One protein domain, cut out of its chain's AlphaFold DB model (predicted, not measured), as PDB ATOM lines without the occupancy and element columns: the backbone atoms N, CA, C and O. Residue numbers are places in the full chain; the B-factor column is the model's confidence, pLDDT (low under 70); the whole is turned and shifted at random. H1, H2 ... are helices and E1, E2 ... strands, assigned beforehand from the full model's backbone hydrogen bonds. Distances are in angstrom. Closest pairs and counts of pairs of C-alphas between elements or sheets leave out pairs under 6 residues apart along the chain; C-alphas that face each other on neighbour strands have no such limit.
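AT A GLANCE: This is residues 258 to 288 and 301 to 389 of the 412 residues of an uncharacterized protein of Paraburkholderia sp. BL21I4N1 (UniProt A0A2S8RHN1). A strongly twisted sheet of four antiparallel strands, curled like part of a barrel, wraps round residues 265 to 276 of helix H1. The longest helix, H3, packs along E3 on the same face of the sheet, about perpendicular to H1, while the small helix H2 only grazes the sheet. The printed part has 120 residues with three named helices and four named strands, in the order H1 E1 E2 H2 E3 E4 H3 along the chain; the sheet's order is E1 - E2 - E3 - E4. The class is mixed, helices and strands, and the whole is compact, with a radius of gyration of the C-alphas of 15.0 A and spans of 49 by 38 by 21 A.

IN THESE COORDINATES: The longest strand, E3, is residues 344 to 356, 31.3 A from first to last C-alpha, and bends by 69 degrees at residue 349. E2, residues 323 to 332, spans 25.7 A and bends by 59 degrees at residue 326. The edge strands are E1, residues 306 to 311, and E4, residues 359 to 362. H1, residues 265 to 284, spans 27.6 A from C-alpha 265 at (99.313, 123.530, 119.281). H2 is residues 334 to 338. H3, residues 366 to 389, spans 34.7 A and ends with C-alpha 389 at (124.805, 141.984, 136.662).

HOW THE PARTS SIT: The hairpin E1 and E2 has N 310 and O 328 within hydrogen-bond range, at 2.8 A. E2 and E3 are antiparallel, with N 329 and O 347 at 2.7 A. E3 pairs with E2 over residues 344 to 353 and, staggered, with E4 over residues 353 to 356; in the hairpin E3 and E4, N 354 and O 361 are 2.8 A apart. Residues 316 to 317 make a short antiparallel pairing with residues 323 to 324 of E2. The sheet curls round H1: the closest C-alphas of H1 and E4 are those of Ala 271 and Ala 361, 4.7 A apart, and those of H1 and E1 are Glu 269 and Val 309, 5.5 A. H3 is on the same face, at a height over the sheet of 6.6 A, along E3 at 15 degrees on the local plane; their closest C-alphas are those of Val 347 and Gly 377, 5.2 A. H1, with residues 275 to 279 alone, touches H3 at 80 degrees, about perpendicular; their closest C-alphas are those of Leu 276 and Pro 367, 6.9 A. H2 and H3 are close but not clearly touching, with the C-alphas of Met 336 and Arg 378 closest at 7.6 A. Every O i to N i+4 pair is within hydrogen-bond range in H1 and H3; H2 has 0 of 1, and 1 of 2 O i to N i+3 pairs.

THE WHOLE: The two C-alphas farthest apart are those of Gly 357 and Ala 389, 51.2 A. Residues 289 to 300 are not printed, and C-alphas 288 and 301 are 9.0 A apart across the cut, in the link from H1 to E1. E1 to E2 is a long link of 11 residues. The mean pLDDT of the printed part is 78.0; residues 280 to 288, 301, 334 to 343, 372 and 375 to 389 are under 70.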
ATOM      1  N   THR A 258     104.448 125.700 112.493       86.44
ATOM      2  CA  THR A 258     103.658 124.525 112.082       86.44
ATOM      3  C   THR A 258     103.991 123.240 112.845       86.44
ATOM      4  O   THR A 258     103.487 122.175 112.473       86.44
ATOM      5  N   PHE A 259     104.870 123.308 113.848       92.50
ATOM      6  CA  PHE A 259     105.273 122.163 114.657       92.50
ATOM      7  C   PHE A 259     104.149 121.636 115.552       92.50
ATOM      8  O   PHE A 259     103.122 122.278 115.787       92.50
ATOM      9  N   GLY A 260     104.386 120.443 116.093       91.81
ATOM     10  CA  GLY A 260     103.538 119.806 117.087       91.81
ATOM     11  C   GLY A 260     102.627 118.723 116.529       91.81
ATOM     12  O   GLY A 260     101.711 118.284 117.222       91.81
ATOM     13  N   LYS A 261     102.834 118.269 115.291       94.69
ATOM     14  CA  LYS A 261     102.049 117.161 114.728       94.69
ATOM     15  C   LYS A 261     102.365 115.847 115.463       94.69
ATOM     16  O   LYS A 261     103.514 115.649 115.841       94.69
ATOM     17  N   PRO A 262     101.387 114.937 115.656       93.75
ATOM     18  CA  PRO A 262      99.989 115.028 115.224       93.75
ATOM     19  C   PRO A 262      99.055 115.702 116.244       93.75
ATOM     20  O   PRO A 262      97.864 115.829 115.966       93.75
ATOM     21  N   VAL A 263      99.551 116.095 117.421       94.81
ATOM     22  CA  VAL A 263      98.708 116.649 118.493       94.81
ATOM     23  C   VAL A 263      98.183 118.028 118.098       94.81
ATOM     24  O   VAL A 263      96.978 118.250 118.104       94.81
ATOM     25  N   GLY A 264      99.065 118.918 117.651       92.75
ATOM     26  CA  GLY A 264      98.760 120.297 117.282       92.75
ATOM     27  C   GLY A 264      98.757 121.238 118.486       92.75
ATOM     28  O   GLY A 264      98.416 120.851 119.602       92.75
ATOM     29  N   ARG A 265      99.143 122.495 118.249       91.44
ATOM     30  CA  ARG A 265      99.313 123.530 119.281       91.44
ATOM     31  C   ARG A 265      98.068 123.750 120.143       91.44
ATOM     32  O   ARG A 265      98.168 123.739 121.362       91.44
ATOM     33  N   GLU A 266      96.904 123.894 119.514       89.44
ATOM     34  CA  GLU A 266      95.626 124.150 120.199       89.44
ATOM     35  C   GLU A 266      95.239 123.004 121.141       89.44
ATOM     36  O   GLU A 266      94.845 123.225 122.284       89.44
ATOM     37  N   ASN A 267      95.427 121.764 120.686       93.00
ATOM     38  CA  ASN A 267      95.159 120.584 121.499       93.00
ATOM     39  C   ASN A 267      96.147 120.460 122.661       93.00
ATOM     40  O   ASN A 267      95.733 120.082 123.753       93.00
ATOM     41  N   MET A 268      97.427 120.796 122.457       94.38
ATOM     42  CA  MET A 268      98.401 120.838 123.553       94.38
ATOM     43  C   MET A 268      98.027 121.895 124.589       94.38
ATOM     44  O   MET A 268      98.014 121.589 125.776       94.38
ATOM     45  N   GLU A 269      97.688 123.112 124.155       92.25
ATOM     46  CA  GLU A 269      97.270 124.190 125.053       92.25
ATOM     47  C   GLU A 269      96.034 123.795 125.867       92.25
ATOM     48  O   GLU A 269      96.041 123.912 127.094       92.25
ATOM     49  N   SER A 270      95.005 123.262 125.205       91.69
ATOM     50  CA  SER A 270      93.787 122.785 125.862       91.69
ATOM     51  C   SER A 270      94.081 121.657 126.854       91.69
ATOM     52  O   SER A 270      93.627 121.699 127.996       91.69
ATOM     53  N   ALA A 271      94.884 120.667 126.456       94.25
ATOM     54  CA  ALA A 271      95.252 119.537 127.305       94.25
ATOM     55  C   ALA A 271      96.069 119.967 128.534       94.25
ATOM     56  O   ALA A 271      95.813 119.482 129.636       94.25
ATOM     57  N   ILE A 272      97.011 120.898 128.359       93.44
ATOM     58  CA  ILE A 272      97.807 121.491 129.440       93.44
ATOM     59  C   ILE A 272      96.901 122.249 130.409       93.44
ATOM     60  O   ILE A 272      96.912 121.967 131.605       93.44
ATOM     61  N   LYS A 273      96.066 123.169 129.909       90.44
ATOM     62  CA  LYS A 273      95.145 123.947 130.752       90.44
ATOM     63  C   LYS A 273      94.153 123.050 131.485       90.44
ATOM     64  O   LYS A 273      93.903 123.265 132.669       90.44
ATOM     65  N   ALA A 274      93.639 122.006 130.836       89.88
ATOM     66  CA  ALA A 274      92.760 121.028 131.469       89.88
ATOM     67  C   ALA A 274      93.477 120.234 132.572       89.88
ATOM     68  O   ALA A 274      92.907 120.012 133.642       89.88
ATOM     69  N   ALA A 275      94.727 119.823 132.347       87.00
ATOM     70  CA  ALA A 275      95.524 119.142 133.361       87.00
ATOM     71  C   ALA A 275      95.815 120.059 134.559       87.00
ATOM     72  O   ALA A 275      95.612 119.644 135.698       87.00
ATOM     73  N   LEU A 276      96.173 121.323 134.321       85.38
ATOM     74  CA  LEU A 276      96.347 122.319 135.383       85.38
ATOM     75  C   LEU A 276      95.039 122.606 136.124       85.38
ATOM     76  O   LEU A 276      95.041 122.632 137.344       85.38
ATOM     77  N   THR A 277      93.904 122.661 135.427       83.19
ATOM     78  CA  THR A 277      92.582 122.807 136.059       83.19
ATOM     79  C   THR A 277      92.267 121.647 137.012       83.19
ATOM     80  O   THR A 277      91.604 121.840 138.034       83.19
ATOM     81  N   LYS A 278      92.736 120.424 136.715       77.44
ATOM     82  CA  LYS A 278      92.618 119.285 137.645       77.44
ATOM     83  C   LYS A 278      93.500 119.480 138.874       77.44
ATOM     84  O   LYS A 278      93.039 119.202 139.977       77.44
ATOM     85  N   VAL A 279      94.724 119.974 138.692       73.12
ATOM     86  CA  VAL A 279      95.634 120.321 139.796       73.12
ATOM     87  C   VAL A 279      95.003 121.405 140.665       73.12
ATOM     88  O   VAL A 279      94.879 121.229 141.873       73.12
ATOM     89  N   ASP A 280      94.476 122.461 140.050       67.06
ATOM     90  CA  ASP A 280      93.710 123.501 140.731       67.06
ATOM     91  C   ASP A 280      92.513 122.903 141.476       67.06
ATOM     92  O   ASP A 280      92.283 123.238 142.629       67.06
ATOM     93  N   GLY A 281      91.776 121.959 140.884       61.12
ATOM     94  CA  GLY A 281      90.663 121.264 141.538       61.12
ATOM     95  C   GLY A 281      91.081 120.400 142.736       61.12
ATOM     96  O   GLY A 281      90.354 120.332 143.727       61.12
ATOM     97  N   GLN A 282      92.261 119.779 142.687       61.81
ATOM     98  CA  GLN A 282      92.836 119.016 143.802       61.81
ATOM     99  C   GLN A 282      93.314 119.935 144.935       61.81
ATOM    100  O   GLN A 282      93.158 119.604 146.110       61.81
ATOM    101  N   ILE A 283      93.840 121.115 144.593       56.09
ATOM    102  CA  ILE A 283      94.345 122.110 145.550       56.09
ATOM    103  C   ILE A 283      93.207 123.001 146.091       56.09
ATOM    104  O   ILE A 283      93.274 123.504 147.217       56.09
ATOM    105  N   HIS A 284      92.145 123.224 145.317       47.28
ATOM    106  CA  HIS A 284      91.105 124.216 145.603       47.28
ATOM    107  C   HIS A 284      89.687 123.646 145.781       47.28
ATOM    108  O   HIS A 284      88.794 124.393 146.192       47.28
ATOM    109  N   GLY A 285      89.474 122.343 145.582       44.62
ATOM    110  CA  GLY A 285      88.162 121.695 145.660       44.62
ATOM    111  C   GLY A 285      87.186 122.145 144.552       44.62
ATOM    112  O   GLY A 285      87.415 123.158 143.888       44.62
ATOM    113  N   PRO A 286      86.046 121.447 144.357       44.06
ATOM    114  CA  PRO A 286      85.106 121.728 143.259       44.06
ATOM    115  C   PRO A 286      84.493 123.139 143.288       44.06
ATOM    116  O   PRO A 286      84.069 123.659 142.264       44.06
ATOM    117  N   ALA A 287      84.452 123.782 144.460       42.09
ATOM    118  CA  ALA A 287      83.831 125.094 144.654       42.09
ATOM    119  C   ALA A 287      84.701 126.283 144.197       42.09
ATOM    120  O   ALA A 287      84.201 127.403 144.116       42.09
ATOM    121  N   ALA A 288      85.990 126.070 143.912       40.91
ATOM    122  CA  ALA A 288      86.883 127.131 143.449       40.91
ATOM    123  C   ALA A 288      86.866 127.332 141.928       40.91
ATOM    124  O   ALA A 288      87.227 128.411 141.473       40.91
ATOM    125  N   THR A 301      93.893 130.706 138.788       67.00
ATOM    126  CA  THR A 301      94.212 129.287 138.648       67.00
ATOM    127  C   THR A 301      95.570 129.098 137.963       67.00
ATOM    128  O   THR A 301      96.042 129.980 137.241       67.00
ATOM    129  N   LEU A 302      96.204 127.934 138.131       74.25
ATOM    130  CA  LEU A 302      97.409 127.569 137.377       74.25
ATOM    131  C   LEU A 302      97.149 127.556 135.865       74.25
ATOM    132  O   LEU A 302      98.035 127.900 135.083       74.25
ATOM    133  N   ALA A 303      95.937 127.183 135.446       79.81
ATOM    134  CA  ALA A 303      95.535 127.235 134.044       79.81
ATOM    135  C   ALA A 303      95.529 128.672 133.483       79.81
ATOM    136  O   ALA A 303      95.978 128.882 132.353       79.81
ATOM    137  N   ASP A 304      95.091 129.660 134.272       74.25
ATOM    138  CA  ASP A 304      95.096 131.081 133.884       74.25
ATOM    139  C   ASP A 304      96.511 131.666 133.797       74.25
ATOM    140  O   ASP A 304      96.750 132.629 133.063       74.25
ATOM    141  N   SER A 305      97.468 131.068 134.509       78.19
ATOM    142  CA  SER A 305      98.882 131.424 134.413       78.19
ATOM    143  C   SER A 305      99.513 130.999 133.084       78.19
ATOM    144  O   SER A 305     100.577 131.501 132.733       78.19
ATOM    145  N   VAL A 306      98.894 130.105 132.306       85.06
ATOM    146  CA  VAL A 306      99.394 129.723 130.975       85.06
ATOM    147  C   VAL A 306      98.966 130.757 129.934       85.06
ATOM    148  O   VAL A 306      97.808 130.812 129.512       85.06
ATOM    149  N   LEU A 307      99.929 131.565 129.489       81.50
ATOM    150  CA  LEU A 307      99.727 132.631 128.508       81.50
ATOM    151  C   LEU A 307      99.738 132.117 127.065       81.50
ATOM    152  O   LEU A 307      99.083 132.719 126.215       81.50
ATOM    153  N   ASP A 308     100.512 131.068 126.773       86.69
ATOM    154  CA  ASP A 308     100.558 130.366 125.479       86.69
ATOM    155  C   ASP A 308     101.397 129.096 125.565       86.69
ATOM    156  O   ASP A 308     102.211 128.924 126.472       86.69
ATOM    157  N   VAL A 309     101.206 128.224 124.580       90.88
ATOM    158  CA  VAL A 309     101.977 126.999 124.389       90.88
ATOM    159  C   VAL A 309     102.487 126.989 122.957       90.88
ATOM    160  O   VAL A 309     101.705 127.018 122.012       90.88
ATOM    161  N   VAL A 310     103.804 126.922 122.783       90.88
ATOM    162  CA  VAL A 310     104.482 126.907 121.484       90.88
ATOM    163  C   VAL A 310     105.213 125.573 121.315       90.88
ATOM    164  O   VAL A 310     106.199 125.334 122.014       90.88
ATOM    165  N   PRO A 311     104.786 124.695 120.394       92.69
ATOM    166  CA  PRO A 311     105.527 123.478 120.075       92.69
ATOM    167  C   PRO A 311     106.889 123.825 119.474       92.69
ATOM    168  O   PRO A 311     106.969 124.661 118.583       92.69
ATOM    169  N   THR A 312     107.967 123.194 119.926       90.94
ATOM    170  CA  THR A 312     109.317 123.472 119.396       90.94
ATOM    171  C   THR A 312     109.764 122.459 118.345       90.94
ATOM    172  O   THR A 312     110.702 122.731 117.602       90.94
ATOM    173  N   ALA A 313     109.076 121.319 118.248       92.06
ATOM    174  CA  ALA A 313     109.215 120.334 117.183       92.06
ATOM    175  C   ALA A 313     107.924 119.508 117.043       92.06
ATOM    176  O   ALA A 313     106.990 119.635 117.840       92.06
ATOM    177  N   ASP A 314     107.866 118.653 116.022       95.88
ATOM    178  CA  ASP A 314     106.820 117.635 115.926       95.88
ATOM    179  C   ASP A 314     106.943 116.598 117.048       95.88
ATOM    180  O   ASP A 314     108.027 116.324 117.573       95.88
ATOM    181  N   CYS A 315     105.803 116.033 117.431       95.88
ATOM    182  CA  CYS A 315     105.733 115.062 118.504       95.88
ATOM    183  C   CYS A 315     106.324 113.721 118.064       95.88
ATOM    184  O   CYS A 315     106.124 113.256 116.938       95.88
ATOM    185  N   LYS A 316     107.008 113.059 118.993       96.19
ATOM    186  CA  LYS A 316     107.514 111.699 118.828       96.19
ATOM    187  C   LYS A 316     106.463 110.710 119.323       96.19
ATOM    188  O   LYS A 316     105.992 110.811 120.456       96.19
ATOM    189  N   GLN A 317     106.117 109.737 118.490       95.06
ATOM    190  CA  GLN A 317     105.224 108.655 118.889       95.06
ATOM    191  C   GLN A 317     105.940 107.691 119.847       95.06
ATOM    192  O   GLN A 317     107.062 107.260 119.585       95.06
ATOM    193  N   LEU A 318     105.271 107.337 120.942       92.38
ATOM    194  CA  LEU A 318     105.696 106.320 121.901       92.38
ATOM    195  C   LEU A 318     105.051 104.963 121.570       92.38
ATOM    196  O   LEU A 318     104.055 104.888 120.844       92.38
ATOM    197  N   ALA A 319     105.618 103.876 122.105       80.50
ATOM    198  CA  ALA A 319     105.248 102.496 121.763       80.50
ATOM    199  C   ALA A 319     103.772 102.137 122.038       80.50
ATOM    200  O   ALA A 319     103.228 101.233 121.413       80.50
ATOM    201  N   ASP A 320     103.116 102.857 122.945       84.50
ATOM    202  CA  ASP A 320     101.721 102.669 123.357       84.50
ATOM    203  C   ASP A 320     100.747 103.666 122.701       84.50
ATOM    204  O   ASP A 320      99.596 103.792 123.113       84.50
ATOM    205  N   GLY A 321     101.195 104.386 121.669       83.88
ATOM    206  CA  GLY A 321     100.375 105.356 120.940       83.88
ATOM    207  C   GLY A 321     100.327 106.752 121.564       83.88
ATOM    208  O   GLY A 321      99.769 107.664 120.942       83.88
ATOM    209  N   ARG A 322     100.950 106.961 122.732       93.69
ATOM    210  CA  ARG A 322     101.153 108.299 123.307       93.69
ATOM    211  C   ARG A 322     102.085 109.147 122.438       93.69
ATOM    212  O   ARG A 322     102.867 108.628 121.644       93.69
ATOM    213  N   GLN A 323     101.990 110.463 122.582       95.81
ATOM    214  CA  GLN A 323     102.772 111.443 121.832       95.81
ATOM    215  C   GLN A 323     103.610 112.274 122.797       95.81
ATOM    216  O   GLN A 323     103.069 112.943 123.668       95.81
ATOM    217  N   SER A 324     104.925 112.234 122.637       95.12
ATOM    218  CA  SER A 324     105.874 113.055 123.380       95.12
ATOM    219  C   SER A 324     106.148 114.330 122.585       95.12
ATOM    220  O   SER A 324     106.716 114.265 121.495       95.12
ATOM    221  N   CYS A 325     105.699 115.480 123.084       94.94
ATOM    222  CA  CYS A 325     105.764 116.751 122.370       94.94
ATOM    223  C   CYS A 325     106.668 117.741 123.116       94.94
ATOM    224  O   CYS A 325     106.376 118.076 124.270       94.94
ATOM    225  N   PRO A 326     107.743 118.236 122.483       93.31
ATOM    226  CA  PRO A 326     108.548 119.306 123.048       93.31
ATOM    227  C   PRO A 326     107.826 120.648 122.859       93.31
ATOM    228  O   PRO A 326     107.381 120.992 121.759       93.31
ATOM    229  N   VAL A 327     107.680 121.403 123.946       93.44
ATOM    230  CA  VAL A 327     106.966 122.683 123.963       93.44
ATOM    231  C   VAL A 327     107.693 123.720 124.814       93.44
ATOM    232  O   VAL A 327     108.417 123.410 125.760       93.44
ATOM    233  N   THR A 328     107.448 124.983 124.492       90.81
ATOM    234  CA  THR A 328     107.695 126.124 125.370       90.81
ATOM    235  C   THR A 328     106.352 126.690 125.805       90.81
ATOM    236  O   THR A 328     105.511 126.989 124.966       90.81
ATOM    237  N   ILE A 329     106.150 126.836 127.106       90.81
ATOM    238  CA  ILE A 329     104.955 127.422 127.701       90.81
ATOM    239  C   ILE A 329     105.333 128.804 128.218       90.81
ATOM    240  O   ILE A 329     106.224 128.940 129.058       90.81
ATOM    241  N   ASP A 330     104.661 129.834 127.721       87.06
ATOM    242  CA  ASP A 330     104.751 131.166 128.303       87.06
ATOM    243  C   ASP A 330     103.894 131.167 129.572       87.06
ATOM    244  O   ASP A 330     102.669 131.067 129.510       87.06
ATOM    245  N   TYR A 331     104.541 131.231 130.734       83.62
ATOM    246  CA  TYR A 331     103.898 131.063 132.031       83.62
ATOM    247  C   TYR A 331     104.016 132.333 132.870       83.62
ATOM    248  O   TYR A 331     105.111 132.861 133.068       83.62
ATOM    249  N   ARG A 332     102.894 132.819 133.398       76.25
ATOM    250  CA  ARG A 332     102.871 133.894 134.383       76.25
ATOM    251  C   ARG A 332     103.305 133.344 135.734       76.25
ATOM    252  O   ARG A 332     102.670 132.471 136.314       76.25
ATOM    253  N   ASP A 333     104.403 133.887 136.224       70.00
ATOM    254  CA  ASP A 333     105.073 133.450 137.427       70.00
ATOM    255  C   ASP A 333     105.084 134.564 138.474       70.00
ATOM    256  O   ASP A 333     106.023 135.362 138.571       70.00
ATOM    257  N   ASP A 334     104.030 134.602 139.283       60.62
ATOM    258  CA  ASP A 334     103.846 135.598 140.341       60.62
ATOM    259  C   ASP A 334     104.985 135.602 141.375       60.62
ATOM    260  O   ASP A 334     105.199 136.606 142.055       60.62
ATOM    261  N   LEU A 335     105.744 134.505 141.506       57.53
ATOM    262  CA  LEU A 335     106.920 134.473 142.379       57.53
ATOM    263  C   LEU A 335     108.075 135.305 141.809       57.53
ATOM    264  O   LEU A 335     108.806 135.928 142.579       57.53
ATOM    265  N   MET A 336     108.211 135.387 140.483       55.28
ATOM    266  CA  MET A 336     109.237 136.220 139.848       55.28
ATOM    267  C   MET A 336     108.922 137.713 139.986       55.28
ATOM    268  O   MET A 336     109.840 138.509 140.190       55.28
ATOM    269  N   ALA A 337     107.636 138.080 139.981       49.94
ATOM    270  CA  ALA A 337     107.199 139.457 140.213       49.94
ATOM    271  C   ALA A 337     107.638 139.985 141.595       49.94
ATOM    272  O   ALA A 337     108.053 141.136 141.720       49.94
ATOM    273  N   ILE A 338     107.616 139.129 142.625       42.31
ATOM    274  CA  ILE A 338     107.999 139.488 144.003       42.31
ATOM    275  C   ILE A 338     109.489 139.833 144.116       42.31
ATOM    276  O   ILE A 338     109.859 140.716 144.884       42.31
ATOM    277  N   VAL A 339     110.348 139.172 143.337       38.62
ATOM    278  CA  VAL A 339     111.806 139.419 143.330       38.62
ATOM    279  C   VAL A 339     112.225 140.478 142.299       38.62
ATOM    280  O   VAL A 339     113.394 140.548 141.896       38.62
ATOM    281  N   GLY A 340     111.261 141.282 141.834       34.88
ATOM    282  CA  GLY A 340     111.469 142.349 140.854       34.88
ATOM    283  C   GLY A 340     111.930 141.847 139.484       34.88
ATOM    284  O   GLY A 340     112.530 142.603 138.726       34.88
ATOM    285  N   ALA A 341     111.714 140.566 139.176       42.00
ATOM    286  CA  ALA A 341     111.972 140.007 137.859       42.00
ATOM    287  C   ALA A 341     110.695 140.058 137.003       42.00
ATOM    288  O   ALA A 341     109.587 140.084 137.544       42.00
ATOM    289  N   PRO A 342     110.820 140.029 135.665       53.00
ATOM    290  CA  PRO A 342     109.668 139.907 134.787       53.00
ATOM    291  C   PRO A 342     108.734 138.761 135.197       53.00
ATOM    292  O   PRO A 342     109.178 137.627 135.371       53.00
ATOM    293  N   ALA A 343     107.436 139.044 135.302       63.69
ATOM    294  CA  ALA A 343     106.424 138.093 135.768       63.69
ATOM    295  C   ALA A 343     106.068 136.994 134.748       63.69
ATOM    296  O   ALA A 343     105.127 136.247 134.970       63.69
ATOM    297  N   VAL A 344     106.773 136.895 133.613       72.81
ATOM    298  CA  VAL A 344     106.510 135.883 132.575       72.81
ATOM    299  C   VAL A 344     107.738 135.028 132.340       72.81
ATOM    300  O   VAL A 344     108.723 135.528 131.799       72.81
ATOM    301  N   THR A 345     107.694 133.763 132.732       75.38
ATOM    302  CA  THR A 345     108.764 132.770 132.592       75.38
ATOM    303  C   THR A 345     108.479 131.858 131.399       75.38
ATOM    304  O   THR A 345     107.352 131.406 131.216       75.38
ATOM    305  N   LYS A 346     109.503 131.562 130.589       82.19
ATOM    306  CA  LYS A 346     109.406 130.534 129.545       82.19
ATOM    307  C   LYS A 346     109.717 129.176 130.151       82.19
ATOM    308  O   LYS A 346     110.842 128.931 130.574       82.19
ATOM    309  N   VAL A 347     108.722 128.310 130.172       85.69
ATOM    310  CA  VAL A 347     108.799 126.957 130.715       85.69
ATOM    311  C   VAL A 347     109.015 126.003 129.555       85.69
ATOM    312  O   VAL A 347     108.131 125.827 128.722       85.69
ATOM    313  N   ARG A 348     110.207 125.421 129.449       86.69
ATOM    314  CA  ARG A 348     110.525 124.457 128.389       86.69
ATOM    315  C   ARG A 348     110.379 123.050 128.934       86.69
ATOM    316  O   ARG A 348     110.873 122.765 130.016       86.69
ATOM    317  N   GLY A 349     109.717 122.180 128.185       86.06
ATOM    318  CA  GLY A 349     109.534 120.801 128.607       86.06
ATOM    319  C   GLY A 349     109.099 119.899 127.468       86.06
ATOM    320  O   GLY A 349     108.639 120.356 126.421       86.06
ATOM    321  N   VAL A 350     109.242 118.599 127.693       91.19
ATOM    322  CA  VAL A 350     108.685 117.565 126.825       91.19
ATOM    323  C   VAL A 350     107.532 116.923 127.578       91.19
ATOM    324  O   VAL A 350     107.752 116.239 128.573       91.19
ATOM    325  N   PHE A 351     106.306 117.151 127.116       93.06
ATOM    326  CA  PHE A 351     105.111 116.611 127.763       93.06
ATOM    327  C   PHE A 351     104.508 115.490 126.935       93.06
ATOM    328  O   PHE A 351     104.607 115.472 125.704       93.06
ATOM    329  N   VAL A 352     103.886 114.538 127.622       94.00
ATOM    330  CA  VAL A 352     103.265 113.382 126.989       94.00
ATOM    331  C   VAL A 352     101.758 113.592 126.910       94.00
ATOM    332  O   VAL A 352     101.098 113.960 127.879       94.00
ATOM    333  N   PHE A 353     101.214 113.344 125.723       95.19
ATOM    334  CA  PHE A 353      99.801 113.473 125.410       95.19
ATOM    335  C   PHE A 353      99.243 112.131 124.944       95.19
ATOM    336  O   PHE A 353      99.883 111.383 124.200       95.19
ATOM    337  N   VAL A 354      98.022 111.828 125.362       94.62
ATOM    338  CA  VAL A 354      97.277 110.629 124.984       94.62
ATOM    339  C   VAL A 354      95.949 111.033 124.363       94.62
ATOM    340  O   VAL A 354      95.334 112.020 124.768       94.62
ATOM    341  N   LYS A 355      95.509 110.284 123.352       91.56
ATOM    342  CA  LYS A 355      94.221 110.517 122.704       91.56
ATOM    343  C   LYS A 355      93.144 109.675 123.388       91.56
ATOM    344  O   LYS A 355      93.121 108.460 123.217       91.56
ATOM    345  N   ASN A 356      92.240 110.325 124.113       81.50
ATOM    346  CA  ASN A 356      91.131 109.702 124.833       81.50
ATOM    347  C   ASN A 356      89.805 110.124 124.192       81.50
ATOM    348  O   ASN A 356      89.443 111.294 124.218       81.50
ATOM    349  N   GLY A 357      89.071 109.184 123.588       73.56
ATOM    350  CA  GLY A 357      87.724 109.467 123.065       73.56
ATOM    351  C   GLY A 357      87.657 110.509 121.937       73.56
ATOM    352  O   GLY A 357      86.592 111.058 121.688       73.56
ATOM    353  N   GLY A 358      88.773 110.777 121.250       78.31
ATOM    354  CA  GLY A 358      88.867 111.786 120.189       78.31
ATOM    355  C   GLY A 358      89.579 113.072 120.613       78.31
ATOM    356  O   GLY A 358      90.125 113.752 119.745       78.31
ATOM    357  N   GLU A 359      89.671 113.336 121.915       88.81
ATOM    358  CA  GLU A 359      90.342 114.503 122.493       88.81
ATOM    359  C   GLU A 359      91.757 114.154 122.965       88.81
ATOM    360  O   GLU A 359      92.044 113.020 123.359       88.81
ATOM    361  N   TRP A 360      92.661 115.128 122.913       93.75
ATOM    362  CA  TRP A 360      93.995 114.987 123.490       93.75
ATOM    363  C   TRP A 360      93.970 115.394 124.961       93.75
ATOM    364  O   TRP A 360      93.414 116.428 125.319       93.75
ATOM    365  N   ALA A 361      94.611 114.596 125.806       93.75
ATOM    366  CA  ALA A 361      94.814 114.886 127.217       93.75
ATOM    367  C   ALA A 361      96.298 114.740 127.560       93.75
ATOM    368  O   ALA A 361      96.979 113.879 127.001       93.75
ATOM    369  N   ALA A 362      96.795 115.560 128.485       93.31
ATOM    370  CA  ALA A 362      98.095 115.312 129.092       93.31
ATOM    371  C   ALA A 362      97.999 114.076 130.003       93.31
ATOM    372  O   ALA A 362      96.926 113.770 130.535       93.31
ATOM    373  N   THR A 363      99.099 113.346 130.146       89.94
ATOM    374  CA  THR A 363      99.186 112.169 131.020       89.94
ATOM    375  C   THR A 363      99.165 112.545 132.507       89.94
ATOM    376  O   THR A 363      99.323 113.709 132.869       89.94
ATOM    377  N   ASP A 364      98.939 111.565 133.386       82.69
ATOM    378  CA  ASP A 364      98.756 111.804 134.829       82.69
ATOM    379  C   ASP A 364     100.018 112.330 135.542       82.69
ATOM    380  O   ASP A 364      99.912 112.970 136.584       82.69
ATOM    381  N   ASP A 365     101.201 112.117 134.963       79.62
ATOM    382  CA  ASP A 365     102.501 112.644 135.406       79.62
ATOM    383  C   ASP A 365     102.751 114.101 134.973       79.62
ATOM    384  O   ASP A 365     103.719 114.729 135.408       79.62
ATOM    385  N   PHE A 366     101.867 114.683 134.154       87.31
ATOM    386  CA  PHE A 366     102.006 116.058 133.674       87.31
ATOM    387  C   PHE A 366     102.199 117.101 134.789       87.31
ATOM    388  O   PHE A 366     103.089 117.936 134.634       87.31
ATOM    389  N   PRO A 367     101.426 117.109 135.898       79.25
ATOM    390  CA  PRO A 367     101.580 118.123 136.941       79.25
ATOM    391  C   PRO A 367     102.995 118.186 137.516       79.25
ATOM    392  O   PRO A 367     103.533 119.270 137.729       79.25
ATOM    393  N   GLU A 368     103.605 117.024 137.737       73.44
ATOM    394  CA  GLU A 368     104.963 116.918 138.259       73.44
ATOM    395  C   GLU A 368     105.980 117.434 137.237       73.44
ATOM    396  O   GLU A 368     106.775 118.324 137.549       73.44
ATOM    397  N   ALA A 369     105.885 116.963 135.989       76.12
ATOM    398  CA  ALA A 369     106.745 117.410 134.897       76.12
ATOM    399  C   ALA A 369     106.638 118.928 134.654       76.12
ATOM    400  O   ALA A 369     107.642 119.606 134.430       76.12
ATOM    401  N   PHE A 370     105.426 119.482 134.723       81.81
ATOM    402  CA  PHE A 370     105.172 120.907 134.532       81.81
ATOM    403  C   PHE A 370     105.783 121.746 135.654       81.81
ATOM    404  O   PHE A 370     106.494 122.712 135.381       81.81
ATOM    405  N   MET A 371     105.550 121.372 136.914       77.44
ATOM    406  CA  MET A 371     106.096 122.110 138.056       77.44
ATOM    407  C   MET A 371     107.624 122.079 138.074       77.44
ATOM    408  O   MET A 371     108.248 123.096 138.379       77.44
ATOM    409  N   LYS A 372     108.231 120.955 137.690       69.50
ATOM    410  CA  LYS A 372     109.680 120.857 137.509       69.50
ATOM    411  C   LYS A 372     110.181 121.828 136.436       69.50
ATOM    412  O   LYS A 372     111.082 122.621 136.711       69.50
ATOM    413  N   ALA A 373     109.551 121.840 135.264       73.94
ATOM    414  CA  ALA A 373     109.920 122.741 134.175       73.94
ATOM    415  C   ALA A 373     109.747 124.230 134.554       73.94
ATOM    416  O   ALA A 373     110.557 125.072 134.159       73.94
ATOM    417  N   VAL A 374     108.717 124.574 135.344       74.38
ATOM    418  CA  VAL A 374     108.523 125.935 135.886       74.38
ATOM    419  C   VAL A 374     109.720 126.347 136.739       74.38
ATOM    420  O   VAL A 374     110.223 127.463 136.604       74.38
ATOM    421  N   VAL A 375     110.201 125.454 137.603       65.69
ATOM    422  CA  VAL A 375     111.373 125.720 138.441       65.69
ATOM    423  C   VAL A 375     112.645 125.834 137.602       65.69
ATOM    424  O   VAL A 375     113.377 126.803 137.793       65.69
ATOM    425  N   GLY A 376     112.869 124.938 136.636       63.91
ATOM    426  CA  GLY A 376     113.981 125.053 135.683       63.91
ATOM    427  C   GLY A 376     114.009 126.427 135.001       63.91
ATOM    428  O   GLY A 376     115.015 127.134 135.041       63.91
ATOM    429  N   GLY A 377     112.854 126.889 134.509       65.88
ATOM    430  CA  GLY A 377     112.719 128.219 133.905       65.88
ATOM    431  C   GLY A 377     113.017 129.390 134.858       65.88
ATOM    432  O   GLY A 377     113.566 130.409 134.431       65.88
ATOM    433  N   ARG A 378     112.696 129.267 136.156       67.94
ATOM    434  CA  ARG A 378     113.061 130.275 137.172       67.94
ATOM    435  C   ARG A 378     114.572 130.355 137.363       67.94
ATOM    436  O   ARG A 378     115.114 131.455 137.464       67.94
ATOM    437  N   ILE A 379     115.243 129.207 137.404       62.72
ATOM    438  CA  ILE A 379     116.690 129.105 137.625       62.72
ATOM    439  C   ILE A 379     117.451 129.707 136.450       62.72
ATOM    440  O   ILE A 379     118.290 130.582 136.675       62.72
ATOM    441  N   ASP A 380     117.099 129.325 135.219       64.44
ATOM    442  CA  ASP A 380     117.664 129.902 133.993       64.44
ATOM    443  C   ASP A 380     117.641 131.433 134.053       64.44
ATOM    444  O   ASP A 380     118.624 132.116 133.755       64.44
ATOM    445  N   ARG A 381     116.513 131.997 134.496       66.56
ATOM    446  CA  ARG A 381     116.346 133.444 134.610       66.56
ATOM    447  C   ARG A 381     117.183 134.056 135.733       66.56
ATOM    448  O   ARG A 381     117.738 135.139 135.544       66.56
ATOM    449  N   LEU A 382     117.272 133.417 136.897       63.84
ATOM    450  CA  LEU A 382     118.125 133.898 137.990       63.84
ATOM    451  C   LEU A 382     119.605 133.891 137.579       63.84
ATOM    452  O   LEU A 382     120.313 134.869 137.828       63.84
ATOM    453  N   GLN A 383     120.049 132.853 136.870       64.81
ATOM    454  CA  GLN A 383     121.402 132.761 136.320       64.81
ATOM    455  C   GLN A 383     121.664 133.836 135.262       64.81
ATOM    456  O   GLN A 383     122.681 134.525 135.329       64.81
ATOM    457  N   GLN A 384     120.726 134.056 134.335       65.50
ATOM    458  CA  GLN A 384     120.822 135.129 133.339       65.50
ATOM    459  C   GLN A 384     120.931 136.512 133.989       65.50
ATOM    460  O   GLN A 384     121.723 137.335 133.537       65.50
ATOM    461  N   ARG A 385     120.189 136.772 135.074       65.38
ATOM    462  CA  ARG A 385     120.316 138.028 135.834       65.38
ATOM    463  C   ARG A 385     121.685 138.168 136.485       65.38
ATOM    464  O   ARG A 385     122.266 139.244 136.411       65.38
ATOM    465  N   LYS A 386     122.201 137.105 137.107       61.22
ATOM    466  CA  LYS A 386     123.535 137.113 137.723       61.22
ATOM    467  C   LYS A 386     124.620 137.385 136.678       61.22
ATOM    468  O   LYS A 386     125.492 138.215 136.907       61.22
ATOM    469  N   ALA A 387     124.517 136.753 135.510       62.56
ATOM    470  CA  ALA A 387     125.409 136.997 134.382       62.56
ATOM    471  C   ALA A 387     125.294 138.436 133.845       62.56
ATOM    472  O   ALA A 387     126.312 139.073 133.586       62.56
ATOM    473  N   ALA A 388     124.076 138.977 133.725       58.66
ATOM    474  CA  ALA A 388     123.852 140.356 133.292       58.66
ATOM    475  C   ALA A 388     124.396 141.387 134.298       58.66
ATOM    476  O   ALA A 388     124.994 142.372 133.877       58.66
ATOM    477  N   ALA A 389     124.246 141.141 135.603       56.50
ATOM    478  CA  ALA A 389     124.805 141.984 136.662       56.50
ATOM    479  C   ALA A 389     126.344 141.965 136.654       56.50
ATOM    480  O   ALA A 389     126.983 143.013 136.675       56.50
TER     481      ALA A 389